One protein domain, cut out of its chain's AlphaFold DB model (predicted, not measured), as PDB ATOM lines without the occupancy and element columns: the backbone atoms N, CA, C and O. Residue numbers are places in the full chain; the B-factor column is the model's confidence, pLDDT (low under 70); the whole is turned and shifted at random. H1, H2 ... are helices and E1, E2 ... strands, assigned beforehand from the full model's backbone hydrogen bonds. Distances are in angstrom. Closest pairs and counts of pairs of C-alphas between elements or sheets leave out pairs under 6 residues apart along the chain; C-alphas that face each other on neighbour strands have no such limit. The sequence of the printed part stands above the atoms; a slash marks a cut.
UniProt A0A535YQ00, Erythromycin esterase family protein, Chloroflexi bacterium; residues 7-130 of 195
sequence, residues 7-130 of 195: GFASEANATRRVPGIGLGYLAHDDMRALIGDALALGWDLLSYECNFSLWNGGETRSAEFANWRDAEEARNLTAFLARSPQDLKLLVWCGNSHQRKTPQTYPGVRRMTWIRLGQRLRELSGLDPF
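Overview. This is residues 7 to 130 of the 195 residues of the protein "Erythromycin esterase family protein" of Chloroflexi bacterium (UniProt A0A535YQ00). What is the main picture? Two lobes are joined by a loop, residues 41 to 62: in one, the short helix H5 packs on the long helix H4, with the hairpin E1 E2 beside residues 63 to 70 of H4; in the other, H1, H2 and H3 make a loose group. What is printed? The 124 residues include H1 H2 H3 H4 E1 E2 H5 in chain order, with antiparallel strands; the class is mostly helix, but under half, 60 residues, are in named elements. How large is it? It is compact, with a radius of gyration of the C-alphas of 15.8 A and spans of 47 by 33 by 25 A.

Arrangement. How do the strands pair? E1, residues 104 to 106, and E2, residues 112 to 114, form an antiparallel hairpin; N 106 and O 112 are within hydrogen-bond range at 2.9 A. What comes next? The closest C-alphas of E2 and H4, residues 63 to 82, are those of Trp 114 and Asn 67, 6.0 A apart. H5, residues 117 to 125, touches H4 at a steep tilt of 45 degrees, the closest C-alphas being those of Leu 117 and Asp 70, 4.6 A apart. And the other helices? H1, residues 7 to 15, and H2, residues 24 to 27, are each close to but not clearly touching H3, residues 29 to 40; the closest C-alphas are Asn 13 and Leu 39, 7.5 A, and Leu 26 and Arg 32, 6.3 A. Every O i to N i+4 pair is within hydrogen-bond range in H1, H3, H4 and H5; H2 is too short for one.

Along the chain. Where are the anchors? C-alpha 7 of H1 is at (207.627, 133.601, 100.444) and C-alpha 125 of H5 at (184.272, 143.258, 100.445). How long are the longer helices? H4 measures 28.6 A and H3 16.1 A.

Size, cuts and confidence. Which links are long? H3 to H4 and H4 to E1 are; residues 83 to 88 stand free. Is it whole and confident? The printed part has no cut; residues 108 to 110 are under 70 in pLDDT.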
ATOM      1  N   GLY A   7     206.340 134.092 100.949       91.00
ATOM      2  CA  GLY A   7     207.627 133.601 100.444       91.00
ATOM      3  C   GLY A   7     207.474 132.695  99.219       91.00
ATOM      4  O   GLY A   7     208.155 132.896  98.215       91.00
ATOM      5  N   PHE A   8     206.521 131.760  99.264       92.81
ATOM      6  CA  PHE A   8     206.249 130.855  98.147       92.81
ATOM      7  C   PHE A   8     205.685 131.595  96.934       92.81
ATOM      8  O   PHE A   8     206.174 131.404  95.823       92.81
ATOM      9  N   ALA A   9     204.676 132.451  97.133       94.19
ATOM     10  CA  ALA A   9     204.065 133.205  96.038       94.19
ATOM     11  C   ALA A   9     205.077 134.146  95.362       94.19
ATOM     12  O   ALA A   9     205.130 134.218  94.137       94.19
ATOM     13  N   SER A  10     205.926 134.810  96.151       95.25
ATOM     14  CA  SER A  10     206.944 135.735  95.643       95.25
ATOM     15  C   SER A  10     208.002 135.024  94.800       95.25
ATOM     16  O   SER A  10     208.292 135.464  93.688       95.25
ATOM     17  N   GLU A  11     208.549 133.902  95.283       95.75
ATOM     18  CA  GLU A  11     209.516 133.100  94.520       95.75
ATOM     19  C   GLU A  11     208.889 132.548  93.232       95.75
ATOM     20  O   GLU A  11     209.486 132.639  92.154       95.75
ATOM     21  N   ALA A  12     207.665 132.023  93.329       96.38
ATOM     22  CA  ALA A  12     206.947 131.464  92.193       96.38
ATOM     23  C   ALA A  12     206.686 132.507  91.100       96.38
ATOM     24  O   ALA A  12     206.968 132.261  89.926       96.38
ATOM     25  N   ASN A  13     206.208 133.695  91.481       97.56
ATOM     26  CA  ASN A  13     205.940 134.783  90.544       97.56
ATOM     27  C   ASN A  13     207.229 135.318  89.909       97.56
ATOM     28  O   ASN A  13     207.257 135.556  88.703       97.56
ATOM     29  N   ALA A  14     208.305 135.463  90.691       97.38
ATOM     30  CA  ALA A  14     209.582 135.977  90.198       97.38
ATOM     31  C   ALA A  14     210.268 135.017  89.213       97.38
ATOM     32  O   ALA A  14     210.863 135.450  88.227       97.38
ATOM     33  N   THR A  15     210.196 133.711  89.474       97.25
ATOM     34  CA  THR A  15     210.897 132.692  88.674       97.25
ATOM     35  C   THR A  15     210.024 132.047  87.602       97.25
ATOM     36  O   THR A  15     210.552 131.365  86.722       97.25
ATOM     37  N   ARG A  16     208.699 132.235  87.681       97.31
ATOM     38  CA  ARG A  16     207.685 131.515  86.892       97.31
ATOM     39  C   ARG A  16     207.817 129.993  87.012       97.31
ATOM     40  O   ARG A  16     207.561 129.261  86.059       97.31
ATOM     41  N   ARG A  17     208.253 129.507  88.177       96.38
ATOM     42  CA  ARG A  17     208.438 128.081  88.485       96.38
ATOM     43  C   ARG A  17     207.861 127.766  89.856       96.38
ATOM     44  O   ARG A  17     207.899 128.603  90.746       96.38
ATOM     45  N   VAL A  18     207.373 126.542  90.040       94.56
ATOM     46  CA  VAL A  18     206.911 126.075  91.352       94.56
ATOM     47  C   VAL A  18     208.124 125.910  92.281       94.56
ATOM     48  O   VAL A  18     209.005 125.105  91.957       94.56
ATOM     49  N   PRO A  19     208.184 126.603  93.435       93.56
ATOM     50  CA  PRO A  19     209.272 126.450  94.396       93.56
ATOM     51  C   PRO A  19     209.477 124.994  94.827       93.56
ATOM     52  O   PRO A  19     208.529 124.207  94.953       93.56
ATOM     53  N   GLY A  20     210.737 124.618  95.058       84.94
ATOM     54  CA  GLY A  20     211.109 123.248  95.432       84.94
ATOM     55  C   GLY A  20     210.618 122.836  96.824       84.94
ATOM     56  O   GLY A  20     210.349 121.662  97.057       84.94
ATOM     57  N   ILE A  21     210.457 123.799  97.737       76.50
ATOM     58  CA  ILE A  21     210.013 123.559  99.114       76.50
ATOM     59  C   ILE A  21     208.538 123.959  99.243       76.50
ATOM     60  O   ILE A  21     208.192 125.138  99.253       76.50
ATOM     61  N   GLY A  22     207.665 122.959  99.362       70.38
ATOM     62  CA  GLY A  22     206.262 123.127  99.746       70.38
ATOM     63  C   GLY A  22     206.021 122.594 101.159       70.38
ATOM     64  O   GLY A  22     206.594 121.580 101.547       70.38
ATOM     65  N   LEU A  23     205.162 123.262 101.933       76.38
ATOM     66  CA  LEU A  23     204.673 122.765 103.224       76.38
ATOM     67  C   LEU A  23     203.174 122.473 103.130       76.38
ATOM     68  O   LEU A  23     202.433 123.201 102.468       76.38
ATOM     69  N   GLY A  24     202.711 121.436 103.833       80.19
ATOM     70  CA  GLY A  24     201.297 121.048 103.829       80.19
ATOM     71  C   GLY A  24     200.794 120.737 102.417       80.19
ATOM     72  O   GLY A  24     201.458 120.024 101.671       80.19
ATOM     73  N   TYR A  25     199.649 121.308 102.036       79.81
ATOM     74  CA  TYR A  25     199.031 121.078 100.725       79.81
ATOM     75  C   TYR A  25     199.922 121.475  99.540       79.81
ATOM     76  O   TYR A  25     199.826 120.865  98.484       79.81
ATOM     77  N   LEU A  26     200.842 122.434  99.706       86.75
ATOM     78  CA  LEU A  26     201.761 122.864  98.638       86.75
ATOM     79  C   LEU A  26     202.835 121.814  98.297       86.75
ATOM     80  O   LEU A  26     203.559 121.962  97.311       86.75
ATOM     81  N   ALA A  27     202.964 120.771  99.121       87.50
ATOM     82  CA  ALA A  27     203.808 119.618  98.833       87.50
ATOM     83  C   ALA A  27     203.097 118.552  97.980       87.50
ATOM     84  O   ALA A  27     203.768 117.656  97.486       87.50
ATOM     85  N   HIS A  28     201.770 118.625  97.817       86.69
ATOM     86  CA  HIS A  28     201.012 117.626  97.062       86.69
ATOM     87  C   HIS A  28     201.202 117.821  95.557       86.69
ATOM     88  O   HIS A  28     201.089 118.945  95.068       86.69
ATOM     89  N   ASP A  29     201.419 116.729  94.824       89.75
ATOM     90  CA  ASP A  29     201.708 116.767  93.387       89.75
ATOM     91  C   ASP A  29     200.612 117.478  92.582       89.75
ATOM     92  O   ASP A  29     200.934 118.347  91.776       89.75
ATOM     93  N   ASP A  30     199.332 117.227  92.873       87.94
ATOM     94  CA  ASP A  30     198.213 117.890  92.179       87.94
ATOM     95  C   ASP A  30     198.183 119.404  92.419       87.94
ATOM     96  O   ASP A  30     197.925 120.188  91.507       87.94
ATOM     97  N   MET A  31     198.491 119.842  93.644       89.56
ATOM     98  CA  MET A  31     198.582 121.268  93.969       89.56
ATOM     99  C   MET A  31     199.767 121.912  93.248       89.56
ATOM    100  O   MET A  31     199.671 123.028  92.739       89.56
ATOM    101  N   ARG A  32     200.895 121.201  93.171       92.81
ATOM    102  CA  ARG A  32     202.078 121.659  92.438       92.81
ATOM    103  C   ARG A  32     201.804 121.738  90.938       92.81
ATOM    104  O   ARG A  32     202.220 122.715  90.323       92.81
ATOM    105  N   ALA A  33     201.085 120.769  90.375       94.38
ATOM    106  CA  ALA A  33     200.653 120.775  88.982       94.38
ATOM    107  C   ALA A  33     199.720 121.961  88.698       94.38
ATOM    108  O   ALA A  33     200.021 122.757  87.815       94.38
ATOM    109  N   LEU A  34     198.685 122.168  89.524       93.50
ATOM    110  CA  LEU A  34     197.770 123.311  89.412       93.50
ATOM    111  C   LEU A  34     198.513 124.656  89.417       93.50
ATOM    112  O   LEU A  34     198.241 125.530  88.594       93.50
ATOM    113  N   ILE A  35     199.463 124.830  90.340       94.88
ATOM    114  CA  ILE A  35     200.272 126.051  90.421       94.88
ATOM    115  C   ILE A  35     201.176 126.187  89.188       94.88
ATOM    116  O   ILE A  35     201.306 127.283  88.646       94.88
ATOM    117  N   GLY A  36     201.792 125.091  88.739       96.62
ATOM    118  CA  GLY A  36     202.610 125.063  87.529       96.62
ATOM    119  C   GLY A  36     201.827 125.498  86.291       96.62
ATOM    120  O   GLY A  36     202.292 126.370  85.556       96.62
ATOM    121  N   ASP A  37     200.618 124.968  86.113       97.56
ATOM    122  CA  ASP A  37     199.722 125.313  85.009       97.56
ATOM    123  C   ASP A  37     199.277 126.777  85.083       97.56
ATOM    124  O   ASP A  37     199.330 127.490  84.080       97.56
ATOM    125  N   ALA A  38     198.913 127.272  86.270       96.94
ATOM    126  CA  ALA A  38     198.570 128.681  86.466       96.94
ATOM    127  C   ALA A  38     199.734 129.602  86.054       96.94
ATOM    128  O   ALA A  38     199.545 130.554  85.291       96.94
ATOM    129  N   LEU A  39     200.960 129.286  86.487       97.38
ATOM    130  CA  LEU A  39     202.154 130.042  86.106       97.38
ATOM    131  C   LEU A  39     202.425 129.969  84.594       97.38
ATOM    132  O   LEU A  39     202.761 130.992  83.991       97.38
ATOM    133  N   ALA A  40     202.257 128.801  83.971       97.62
ATOM    134  CA  ALA A  40     202.429 128.619  82.528       97.62
ATOM    135  C   ALA A  40     201.391 129.404  81.708       97.62
ATOM    136  O   ALA A  40     201.715 129.940  80.650       97.62
ATOM    137  N   LEU A  41     200.168 129.536  82.228       97.31
ATOM    138  CA  LEU A  41     199.085 130.336  81.649       97.31
ATOM    139  C   LEU A  41     199.224 131.846  81.910       97.31
ATOM    140  O   LEU A  41     198.368 132.618  81.486       97.31
ATOM    141  N   GLY A  42     200.281 132.285  82.602       96.75
ATOM    142  CA  GLY A  42     200.536 133.703  82.866       96.75
ATOM    143  C   GLY A  42     199.817 134.270  84.092       96.75
ATOM    144  O   GLY A  42     199.794 135.484  84.258       96.75
ATOM    145  N   TRP A  43     199.254 133.427  84.962       97.12
ATOM    146  CA  TRP A  43     198.640 133.885  86.211       97.12
ATOM    147  C   TRP A  43     199.704 134.277  87.231       97.12
ATOM    148  O   TRP A  43     200.765 133.653  87.302       97.12
ATOM    149  N   ASP A  44     199.395 135.271  88.055       96.00
ATOM    150  CA  ASP A  44     200.169 135.590  89.248       96.00
ATOM    151  C   ASP A  44     199.539 134.942  90.479       96.00
ATOM    152  O   ASP A  44     198.317 134.899  90.640       96.00
ATOM    153  N   LEU A  45     200.389 134.437  91.369       95.75
ATOM    154  CA  LEU A  45     199.971 133.859  92.637       95.75
ATOM    155  C   LEU A  45     199.819 134.955  93.687       95.75
ATOM    156  O   LEU A  45     200.743 135.733  93.934       95.75
ATOM    157  N   LEU A  46     198.672 134.971  94.360       94.50
ATOM    158  CA  LEU A  46     198.402 135.857  95.483       94.50
ATOM    159  C   LEU A  46     198.529 135.084  96.796       94.50
ATOM    160  O   LEU A  46     197.763 134.154  97.054       94.50
ATOM    161  N   SER A  47     199.456 135.499  97.658       93.25
ATOM    162  CA  SER A  47     199.448 135.058  99.050       93.25
ATOM    163  C   SER A  47     198.358 135.788  99.828       93.25
ATOM    164  O   SER A  47     198.313 137.020  99.818       93.25
ATOM    165  N   TYR A  48     197.516 135.036 100.531       94.19
ATOM    166  CA  TYR A  48     196.462 135.593 101.383       94.19
ATOM    167  C   TYR A  48     196.441 134.998 102.797       94.19
ATOM    168  O   TYR A  48     195.614 135.409 103.610       94.19
ATOM    169  N   GLU A  49     197.361 134.074 103.094       91.94
ATOM    170  CA  GLU A  49     197.515 133.445 104.409       91.94
ATOM    171  C   GLU A  49     197.647 134.490 105.530       91.94
ATOM    172  O   GLU A  49     198.180 135.589 105.341       91.94
ATOM    173  N   CYS A  50     197.141 134.144 106.711       91.62
ATOM    174  CA  CYS A  50     197.193 135.019 107.872       91.62
ATOM    175  C   CYS A  50     198.628 135.172 108.410       91.62
ATOM    176  O   CYS A  50     199.464 134.267 108.331       91.62
ATOM    177  N   ASN A  51     198.922 136.320 109.028       91.31
ATOM    178  CA  ASN A  51     200.164 136.483 109.775       91.31
ATOM    179  C   ASN A  51     199.997 135.908 111.190       91.31
ATOM    180  O   ASN A  51     199.511 136.587 112.093       91.31
ATOM    181  N   PHE A  52     200.446 134.667 111.396       89.75
ATOM    182  CA  PHE A  52     200.347 133.958 112.679       89.75
ATOM    183  C   PHE A  52     200.987 134.697 113.865       89.75
ATOM    184  O   PHE A  52     200.590 134.454 115.000       89.75
ATOM    185  N   SER A  53     201.940 135.612 113.640       90.75
ATOM    186  CA  SER A  53     202.526 136.416 114.726       90.75
ATOM    187  C   SER A  53     201.546 137.421 115.344       90.75
ATOM    188  O   SER A  53     201.775 137.892 116.454       90.75
ATOM    189  N   LEU A  54     200.446 137.729 114.647       91.81
ATOM    190  CA  LEU A  54     199.383 138.607 115.137       91.81
ATOM    191  C   LEU A  54     198.362 137.866 116.011       91.81
ATOM    192  O   LEU A  54     197.530 138.508 116.653       91.81
ATOM    193  N   TRP A  55     198.411 136.532 116.053       93.69
ATOM    194  CA  TRP A  55     197.558 135.752 116.938       93.69
ATOM    195  C   TRP A  55     198.051 135.871 118.380       93.69
ATOM    196  O   TRP A  55     199.126 135.389 118.732       93.69
ATOM    197  N   ASN A  56     197.238 136.497 119.226       89.56
ATOM    198  CA  ASN A  56     197.496 136.658 120.657       89.56
ATOM    199  C   ASN A  56     196.537 135.841 121.541       89.56
ATOM    200  O   ASN A  56     196.574 135.969 122.765       89.56
ATOM    201  N   GLY A  57     195.669 135.028 120.932       83.75
ATOM    202  CA  GLY A  57     194.767 134.139 121.650       83.75
ATOM    203  C   GLY A  57     195.434 132.824 122.064       83.75
ATOM    204  O   GLY A  57     196.649 132.649 121.984       83.75
ATOM    205  N   GLY A  58     194.616 131.884 122.536       85.38
ATOM    206  CA  GLY A  58     195.075 130.591 123.042       85.38
ATOM    207  C   GLY A  58     195.443 129.578 121.948       85.38
ATOM    208  O   GLY A  58     196.174 129.853 121.002       85.38
ATOM    209  N   GLU A  59     194.942 128.353 122.095       87.06
ATOM    210  CA  GLU A  59     195.307 127.216 121.246       87.06
ATOM    211  C   GLU A  59     194.966 127.422 119.758       87.06
ATOM    212  O   GLU A  59     193.837 127.762 119.400       87.06
ATOM    213  N   THR A  60     195.902 127.077 118.871       85.94
ATOM    214  CA  THR A  60     195.731 127.144 117.404       85.94
ATOM    215  C   THR A  60     194.830 126.047 116.828       85.94
ATOM    216  O   THR A  60     194.500 126.054 115.648       85.94
ATOM    217  N   ARG A  61     194.396 125.090 117.654       82.56
ATOM    218  CA  ARG A  61     193.381 124.082 117.293       82.56
ATOM    219  C   ARG A  61     191.982 124.458 117.786       82.56
ATOM    220  O   ARG A  61     191.092 123.611 117.821       82.56
ATOM    221  N   SER A  62     191.791 125.707 118.204       85.56
ATOM    222  CA  SER A  62     190.527 126.185 118.746       85.56
ATOM    223  C   SER A  62     189.587 126.740 117.673       85.56
ATOM    224  O   SER A  62     189.982 127.169 116.590       85.56
ATOM    225  N   ALA A  63     188.309 126.775 118.041       86.50
ATOM    226  CA  ALA A  63     187.250 127.493 117.345       86.50
ATOM    227  C   ALA A  63     187.581 128.966 117.076       86.50
ATOM    228  O   ALA A  63     187.274 129.514 116.019       86.50
ATOM    229  N   GLU A  64     188.152 129.605 118.092       90.75
ATOM    230  CA  GLU A  64     188.488 131.019 118.091       90.75
ATOM    231  C   GLU A  64     189.597 131.290 117.082       90.75
ATOM    232  O   GLU A  64     189.451 132.174 116.244       90.75
ATOM    233  N   PHE A  65     190.632 130.446 117.089       91.62
ATOM    234  CA  PHE A  65     191.706 130.506 116.112       91.62
ATOM    235  C   PHE A  65     191.189 130.333 114.679       91.62
ATOM    236  O   PHE A  65     191.537 131.126 113.810       91.62
ATOM    237  N   ALA A  66     190.323 129.342 114.427       90.12
ATOM    238  CA  ALA A  66     189.750 129.127 113.096       90.12
ATOM    239  C   ALA A  66     188.965 130.355 112.598       90.12
ATOM    240  O   ALA A  66     189.160 130.802 111.473       90.12
ATOM    241  N   ASN A  67     188.124 130.944 113.456       93.38
ATOM    242  CA  ASN A  67     187.373 132.157 113.124       93.38
ATOM    243  C   ASN A  67     188.272 133.386 112.927       93.38
ATOM    244  O   ASN A  67     187.980 134.222 112.072       93.38
ATOM    245  N   TRP A  68     189.330 133.524 113.731       95.19
ATOM    246  CA  TRP A  68     190.308 134.600 113.588       95.19
ATOM    247  C   TRP A  68     191.061 134.478 112.263       95.19
ATOM    248  O   TRP A  68     191.103 135.442 111.504       95.19
ATOM    249  N   ARG A  69     191.573 133.284 111.952       94.25
ATOM    250  CA  ARG A  69     192.305 133.011 110.715       94.25
ATOM    251  C   ARG A  69     191.470 133.350 109.485       94.25
ATOM    252  O   ARG A  69     191.922 134.131 108.657       94.25
ATOM    253  N   ASP A  70     190.242 132.840 109.402       95.00
ATOM    254  CA  ASP A  70     189.361 133.095 108.255       95.00
ATOM    255  C   ASP A  70     189.014 134.587 108.116       95.00
ATOM    256  O   ASP A  70     188.830 135.091 107.007       95.00
ATOM    257  N   ALA A  71     188.940 135.319 109.231       95.81
ATOM    258  CA  ALA A  71     188.751 136.764 109.206       95.81
ATOM    259  C   ALA A  71     190.009 137.511 108.725       95.81
ATOM    260  O   ALA A  71     189.882 138.501 108.006       95.81
ATOM    261  N   GLU A  72     191.215 137.086 109.107       96.56
ATOM    262  CA  GLU A  72     192.473 137.667 108.609       96.56
ATOM    263  C   GLU A  72     192.674 137.385 107.115       96.56
ATOM    264  O   GLU A  72     192.921 138.312 106.345       96.56
ATOM    265  N   GLU A  73     192.469 136.142 106.679       95.69
ATOM    266  CA  GLU A  73     192.518 135.750 105.265       95.69
ATOM    267  C   GLU A  73     191.529 136.575 104.420       95.69
ATOM    268  O   GLU A  73     191.886 137.116 103.369       95.69
ATOM    269  N   ALA A  74     190.297 136.766 104.910       96.50
ATOM    270  CA  ALA A  74     189.298 137.594 104.237       96.50
ATOM    271  C   ALA A  74     189.701 139.075 104.156       96.50
ATOM    272  O   ALA A  74     189.452 139.723 103.134       96.50
ATOM    273  N   ARG A  75     190.330 139.626 105.205       97.31
ATOM    274  CA  ARG A  75     190.854 141.004 105.190       97.31
ATOM    275  C   ARG A  75     191.975 141.158 104.173       97.31
ATOM    276  O   ARG A  75     191.961 142.136 103.431       97.31
ATOM    277  N   ASN A  76     192.888 140.193 104.089       96.38
ATOM    278  CA  ASN A  76     193.975 140.205 103.112       96.38
ATOM    279  C   ASN A  76     193.440 140.210 101.674       96.38
ATOM    280  O   ASN A  76     193.839 141.055 100.868       96.38
ATOM    281  N   LEU A  77     192.481 139.328 101.366       96.00
ATOM    282  CA  LEU A  77     191.820 139.293 100.057       96.00
ATOM    283  C   LEU A  77     191.066 140.597  99.760       96.00
ATOM    284  O   LEU A  77     191.193 141.151  98.669       96.00
ATOM    285  N   THR A  78     190.324 141.126 100.736       96.06
ATOM    286  CA  THR A  78     189.580 142.389 100.587       96.06
ATOM    287  C   THR A  78     190.524 143.565 100.326       96.06
ATOM    288  O   THR A  78     190.280 144.365  99.426       96.06
ATOM    289  N   ALA A  79     191.635 143.653 101.062       95.94
ATOM    290  CA  ALA A  79     192.642 144.691 100.879       95.94
ATOM    291  C   ALA A  79     193.330 144.597  99.510       95.94
ATOM    292  O   ALA A  79     193.653 145.624  98.913       95.94
ATOM    293  N   PHE A  80     193.549 143.383  98.999       95.69
ATOM    294  CA  PHE A  80     194.054 143.176  97.644       95.69
ATOM    295  C   PHE A  80     193.041 143.632  96.584       95.69
ATOM    296  O   PHE A  80     193.402 144.358  95.659       95.69
ATOM    297  N   LEU A  81     191.771 143.254  96.721       94.75
ATOM    298  CA  LEU A  81     190.722 143.637  95.772       94.75
ATOM    299  C   LEU A  81     190.512 145.155  95.734       94.75
ATOM    300  O   LEU A  81     190.406 145.727  94.656       94.75
ATOM    301  N   ALA A  82     190.546 145.825  96.889       94.12
ATOM    302  CA  ALA A  82     190.368 147.275  96.986       94.12
ATOM    303  C   ALA A  82     191.453 148.092  96.256       94.12
ATOM    304  O   ALA A  82     191.203 149.232  95.869       94.12
ATOM    305  N   ARG A  83     192.652 147.523  96.071       95.50
ATOM    306  CA  ARG A  83     193.773 148.153  95.348       95.50
ATOM    307  C   ARG A  83     193.947 147.644  93.915       95.50
ATOM    308  O   ARG A  83     194.884 148.064  93.239       95.50
ATOM    309  N   SER A  84     193.102 146.714  93.480       94.50
ATOM    310  CA  SER A  84     193.193 146.070  92.171       94.50
ATOM    311  C   SER A  84     192.237 146.708  91.158       94.50
ATOM    312  O   SER A  84     191.260 147.349  91.556       94.50
ATOM    313  N   PRO A  85     192.476 146.532  89.845       94.38
ATOM    314  CA  PRO A  85     191.498 146.883  88.819       94.38
ATOM    315  C   PRO A  85     190.142 146.210  89.074       94.38
ATOM    316  O   PRO A  85     190.088 145.055  89.498       94.38
ATOM    317  N   GLN A  86     189.043 146.919  88.804       87.69
ATOM    318  CA  GLN A  86     187.682 146.433  89.090       87.69
ATOM    319  C   GLN A  86     187.287 145.189  88.276       87.69
ATOM    320  O   GLN A  86     186.400 144.436  88.674       87.69
ATOM    321  N   ASP A  87     187.917 144.985  87.125       90.25
ATOM    322  CA  ASP A  87     187.685 143.866  86.219       90.25
ATOM    323  C   ASP A  87     188.570 142.645  86.516       90.25
ATOM    324  O   ASP A  87     188.312 141.568  85.969       90.25
ATOM    325  N   LEU A  88     189.551 142.772  87.421       92.44
ATOM    326  CA  LEU A  88     190.409 141.666  87.830       92.44
ATOM    327  C   LEU A  88     189.568 140.525  88.422       92.44
ATOM    328  O   LEU A  88     188.714 140.725  89.291       92.44
ATOM    329  N   LYS A  89     189.834 139.301  87.966       90.75
ATOM    330  CA  LYS A  89     189.210 138.082  88.488       90.75
ATOM    331  C   LYS A  89     190.217 137.302  89.315       90.75
ATOM    332  O   LYS A  89     191.365 137.145  88.914       90.75
ATOM    333  N   LEU A  90     189.763 136.798  90.459       93.88
ATOM    334  CA  LEU A  90     190.552 135.938  91.332       93.88
ATOM    335  C   LEU A  90     189.964 134.535  91.347       93.88
ATOM    336  O   LEU A  90     188.762 134.362  91.540       93.88
ATOM    337  N   LEU A  91     190.839 133.545  91.203       94.81
ATOM    338  CA  LEU A  91     190.555 132.168  91.570       94.81
ATOM    339  C   LEU A  91     191.162 131.929  92.953       94.81
ATOM    340  O   LEU A  91     192.382 131.934  93.108       94.81
ATOM    341  N   VAL A  92     190.313 131.740  93.959       93.50
ATOM    342  CA  VAL A  92     190.754 131.429  95.322       93.50
ATOM    343  C   VAL A  92     190.581 129.937  95.552       93.50
ATOM    344  O   VAL A  92     189.461 129.432  95.572       93.50
ATOM    345  N   TRP A  93     191.695 129.238  95.743       90.44
ATOM    346  CA  TRP A  93     191.686 127.865  96.230       90.44
ATOM    347  C   TRP A  93     191.885 127.862  97.746       90.44
ATOM    348  O   TRP A  93     192.799 128.518  98.255       90.44
ATOM    349  N   CYS A  94     191.042 127.125  98.466       88.25
ATOM    350  CA  CYS A  94     191.128 126.969  99.914       88.25
ATOM    351  C   CYS A  94     190.706 125.558 100.343       88.25
ATOM    352  O   CYS A  94     189.862 124.919  99.709       88.25
ATOM    353  N   GLY A  95     191.280 125.081 101.446       81.88
ATOM    354  CA  GLY A  95     190.963 123.775 102.018       81.88
ATOM    355  C   GLY A  95     189.698 123.757 102.885       81.88
ATOM    356  O   GLY A  95     189.097 124.780 103.196       81.88
ATOM    357  N   ASN A  96     189.308 122.552 103.310       76.69
ATOM    358  CA  ASN A  96     188.438 122.300 104.469       76.69
ATOM    359  C   ASN A  96     187.116 123.105 104.541       76.69
ATOM    360  O   ASN A  96     186.663 123.491 105.616       76.69
ATOM    361  N   SER A  97     186.449 123.323 103.404       83.94
ATOM    362  CA  SER A  97     185.174 124.062 103.318       83.94
ATOM    363  C   SER A  97     185.245 125.564 103.640       83.94
ATOM    364  O   SER A  97     184.190 126.175 103.816       83.94
ATOM    365  N   HIS A  98     186.433 126.177 103.695       90.25
ATOM    366  CA  HIS A  98     186.617 127.620 103.921       90.25
ATOM    367  C   HIS A  98     185.807 128.490 102.944       90.25
ATOM    368  O   HIS A  98     185.299 129.547 103.313       90.25
ATOM    369  N   GLN A  99     185.617 128.020 101.712       92.88
ATOM    370  CA  GLN A  99     184.908 128.725 100.646       92.88
ATOM    371  C   GLN A  99     183.428 129.000 100.943       92.88
ATOM    372  O   GLN A  99     182.814 129.825 100.276       92.88
ATOM    373  N   ARG A 100     182.817 128.307 101.909       93.50
ATOM    374  CA  ARG A 100     181.364 128.362 102.110       93.50
ATOM    375  C   ARG A 100     180.871 129.741 102.557       93.50
ATOM    376  O   ARG A 100     181.458 130.386 103.423       93.50
ATOM    377  N   LYS A 101     179.711 130.136 102.020       94.62
ATOM    378  CA  LYS A 101     179.049 131.433 102.269       94.62
ATOM    379  C   LYS A 101     178.143 131.470 103.502       94.62
ATOM    380  O   LYS A 101     177.523 132.494 103.780       94.62
ATOM    381  N   THR A 102     178.030 130.359 104.224       93.31
ATOM    382  CA  THR A 102     177.177 130.234 105.412       93.31
ATOM    383  C   THR A 102     177.960 129.680 106.599       93.31
ATOM    384  O   THR A 102     178.901 128.889 106.416       93.31
ATOM    385  N   PRO A 103     177.567 130.051 107.831       90.94
ATOM    386  CA  PRO A 103     178.245 129.570 109.018       90.94
ATOM    387  C   PRO A 103     177.867 128.111 109.288       90.94
ATOM    388  O   PRO A 103     176.752 127.674 108.996       90.94
ATOM    389  N   GLN A 104     178.770 127.360 109.918       87.50
ATOM    390  CA  GLN A 104     178.473 126.011 110.402       87.50
ATOM    391  C   GLN A 104     178.567 125.958 111.919       87.50
ATOM    392  O   GLN A 104     179.587 126.309 112.507       87.50
ATOM    393  N   THR A 105     177.495 125.487 112.555       87.94
ATOM    394  CA  THR A 105     177.501 125.211 113.993       87.94
ATOM    395  C   THR A 105     177.798 123.737 114.221       87.94
ATOM    396  O   THR A 105     177.065 122.875 113.739       87.94
ATOM    397  N   TYR A 106     178.859 123.452 114.968       80.81
ATOM    398  CA  TYR A 106     179.225 122.098 115.363       80.81
ATOM    399  C   TYR A 106     178.658 121.810 116.761       80.81
ATOM    400  O   TYR A 106     179.009 122.508 117.722       80.81
ATOM    401  N   PRO A 107     177.755 120.820 116.901       73.00
ATOM    402  CA  PRO A 107     177.265 120.393 118.205       73.00
ATOM    403  C   PRO A 107     178.360 119.610 118.952       73.00
ATOM    404  O   PRO A 107     179.083 118.819 118.351       73.00
ATOM    405  N   GLY A 108     178.496 119.821 120.265       68.00
ATOM    406  CA  GLY A 108     179.495 119.141 121.100       68.00
ATOM    407  C   GLY A 108     179.730 119.834 122.448       68.00
ATOM    408  O   GLY A 108     179.072 120.825 122.758       68.00
ATOM    409  N   VAL A 109     180.692 119.327 123.236       55.84
ATOM    410  CA  VAL A 109     181.037 119.835 124.590       55.84
ATOM    411  C   VAL A 109     181.427 121.321 124.575       55.84
ATOM    412  O   VAL A 109     181.207 122.036 125.548       55.84
ATOM    413  N   ARG A 110     181.948 121.816 123.447       67.62
ATOM    414  CA  ARG A 110     182.130 123.244 123.173       67.62
ATOM    415  C   ARG A 110     181.353 123.603 121.913       67.62
ATOM    416  O   ARG A 110     181.859 123.421 120.808       67.62
ATOM    417  N   ARG A 111     180.114 124.081 122.081       78.06
ATOM    418  CA  ARG A 111     179.310 124.617 120.973       78.06
ATOM    419  C   ARG A 111     180.120 125.702 120.270       78.06
ATOM    420  O   ARG A 111     180.530 126.674 120.895       78.06
ATOM    421  N   MET A 112     180.327 125.518 118.976       85.81
ATOM    422  CA  MET A 112     181.163 126.385 118.162       85.81
ATOM    423  C   MET A 112     180.435 126.720 116.872       85.81
ATOM    424  O   MET A 112     179.898 125.829 116.213       85.81
ATOM    425  N   THR A 113     180.422 128.002 116.527       91.62
ATOM    426  CA  THR A 113     179.998 128.471 115.212       91.62
ATOM    427  C   THR A 113     181.237 128.922 114.460       91.62
ATOM    428  O   THR A 113     181.945 129.824 114.907       91.62
ATOM    429  N   TRP A 114     181.497 128.271 113.332       91.50
ATOM    430  CA  TRP A 114     182.553 128.649 112.411       91.50
ATOM    431  C   TRP A 114     181.971 129.575 111.345       91.50
ATOM    432  O   TRP A 114     181.072 129.178 110.599       91.50
ATOM    433  N   ILE A 115     182.472 130.806 111.308       94.12
ATOM    434  CA  ILE A 115     182.195 131.813 110.290       94.12
ATOM    435  C   ILE A 115     183.354 131.769 109.303       94.12
ATOM    436  O   ILE A 115     184.478 132.134 109.641       94.12
ATOM    437  N   ARG A 116     183.066 131.274 108.105       93.12
ATOM    438  CA  ARG A 116     184.086 130.839 107.156       93.12
ATOM    439  C   ARG A 116     184.600 131.960 106.269       93.12
ATOM    440  O   ARG A 116     183.905 132.961 106.084       93.12
ATOM    441  N   LEU A 117     185.766 131.748 105.662       95.06
ATOM    442  CA  LEU A 117     186.393 132.676 104.714       95.06
ATOM    443  C   LEU A 117     185.410 133.213 103.660       95.06
ATOM    444  O   LEU A 117     185.318 134.424 103.492       95.06
ATOM    445  N   GLY A 118     184.633 132.353 102.993       95.38
ATOM    446  CA  GLY A 118     183.683 132.781 101.956       95.38
ATOM    447  C   GLY A 118     182.614 133.749 102.473       95.38
ATOM    448  O   GLY A 118     182.305 134.751 101.827       95.38
ATOM    449  N   GLN A 119     182.093 133.501 103.677       95.75
ATOM    450  CA  GLN A 119     181.171 134.420 104.345       95.75
ATOM    451  C   GLN A 119     181.868 135.728 104.744       95.75
ATOM    452  O   GLN A 119     181.342 136.807 104.472       95.75
ATOM    453  N   ARG A 120     183.057 135.652 105.357       96.62
ATOM    454  CA  ARG A 120     183.823 136.832 105.788       96.62
ATOM    455  C   ARG A 120     184.212 137.729 104.624       96.62
ATOM    456  O   ARG A 120     184.092 138.945 104.728       96.62
ATOM    457  N   LEU A 121     184.636 137.138 103.511       96.19
ATOM    458  CA  LEU A 121     184.980 137.868 102.301       96.19
ATOM    459  C   LEU A 121     183.769 138.639 101.779       96.19
ATOM    460  O   LEU A 121     183.895 139.820 101.465       96.19
ATOM    461  N   ARG A 122     182.590 138.009 101.751       96.00
ATOM    462  CA  ARG A 122     181.350 138.682 101.355       96.00
ATOM    463  C   ARG A 122     180.989 139.839 102.284       96.00
ATOM    464  O   ARG A 122     180.657 140.917 101.802       96.00
ATOM    465  N   GLU A 123     181.073 139.631 103.596       96.56
ATOM    466  CA  GLU A 123     180.788 140.664 104.603       96.56
ATOM    467  C   GLU A 123     181.734 141.873 104.489       96.56
ATOM    468  O   GLU A 123     181.284 143.009 104.607       96.56
ATOM    469  N   LEU A 124     183.031 141.636 104.256       96.94
ATOM    470  CA  LEU A 124     184.058 142.684 104.248       96.94
ATOM    471  C   LEU A 124     184.193 143.410 102.906       96.94
ATOM    472  O   LEU A 124     184.419 144.617 102.891       96.94
ATOM    473  N   SER A 125     184.083 142.689 101.788       94.19
ATOM    474  CA  SER A 125     184.272 143.258 100.445       94.19
ATOM    475  C   SER A 125     182.972 143.723  99.785       94.19
ATOM    476  O   SER A 125     183.016 144.479  98.819       94.19
ATOM    477  N   GLY A 126     181.816 143.249 100.263       94.44
ATOM    478  CA  GLY A 126     180.522 143.451  99.606       94.44
ATOM    479  C   GLY A 126     180.319 142.614  98.336       94.44
ATOM    480  O   GLY A 126     179.253 142.694  97.727       94.44
ATOM    481  N   LEU A 127     181.301 141.800  97.933       92.44
ATOM    482  CA  LEU A 127     181.201 140.911  96.775       92.44
ATOM    483  C   LEU A 127     180.507 139.601  97.154       92.44
ATOM    484  O   LEU A 127     180.760 139.050  98.220       92.44
ATOM    485  N   ASP A 128     179.682 139.055  96.263       94.19
ATOM    486  CA  ASP A 128     179.182 137.682  96.396       94.19
ATOM    487  C   ASP A 128     180.077 136.748  95.564       94.19
ATOM    488  O   ASP A 128     179.972 136.754  94.334       94.19
ATOM    489  N   PRO A 129     181.013 135.999  96.182       94.44
ATOM    490  CA  PRO A 129     181.879 135.100  95.436       94.44
ATOM    491  C   PRO A 129     181.064 133.944  94.846       94.44
ATOM    492  O   PRO A 129     180.182 133.392  95.507       94.44
ATOM    493  N   PHE A 130     181.406 133.544  93.620       96.19
ATOM    494  CA  PHE A 130     180.891 132.309  93.038       96.19
ATOM    495  C   PHE A 130     181.658 131.123  93.626       96.19
ATOM    496  O   PHE A 130     182.862 130.983  93.405       96.19
TER     497      PHE A 130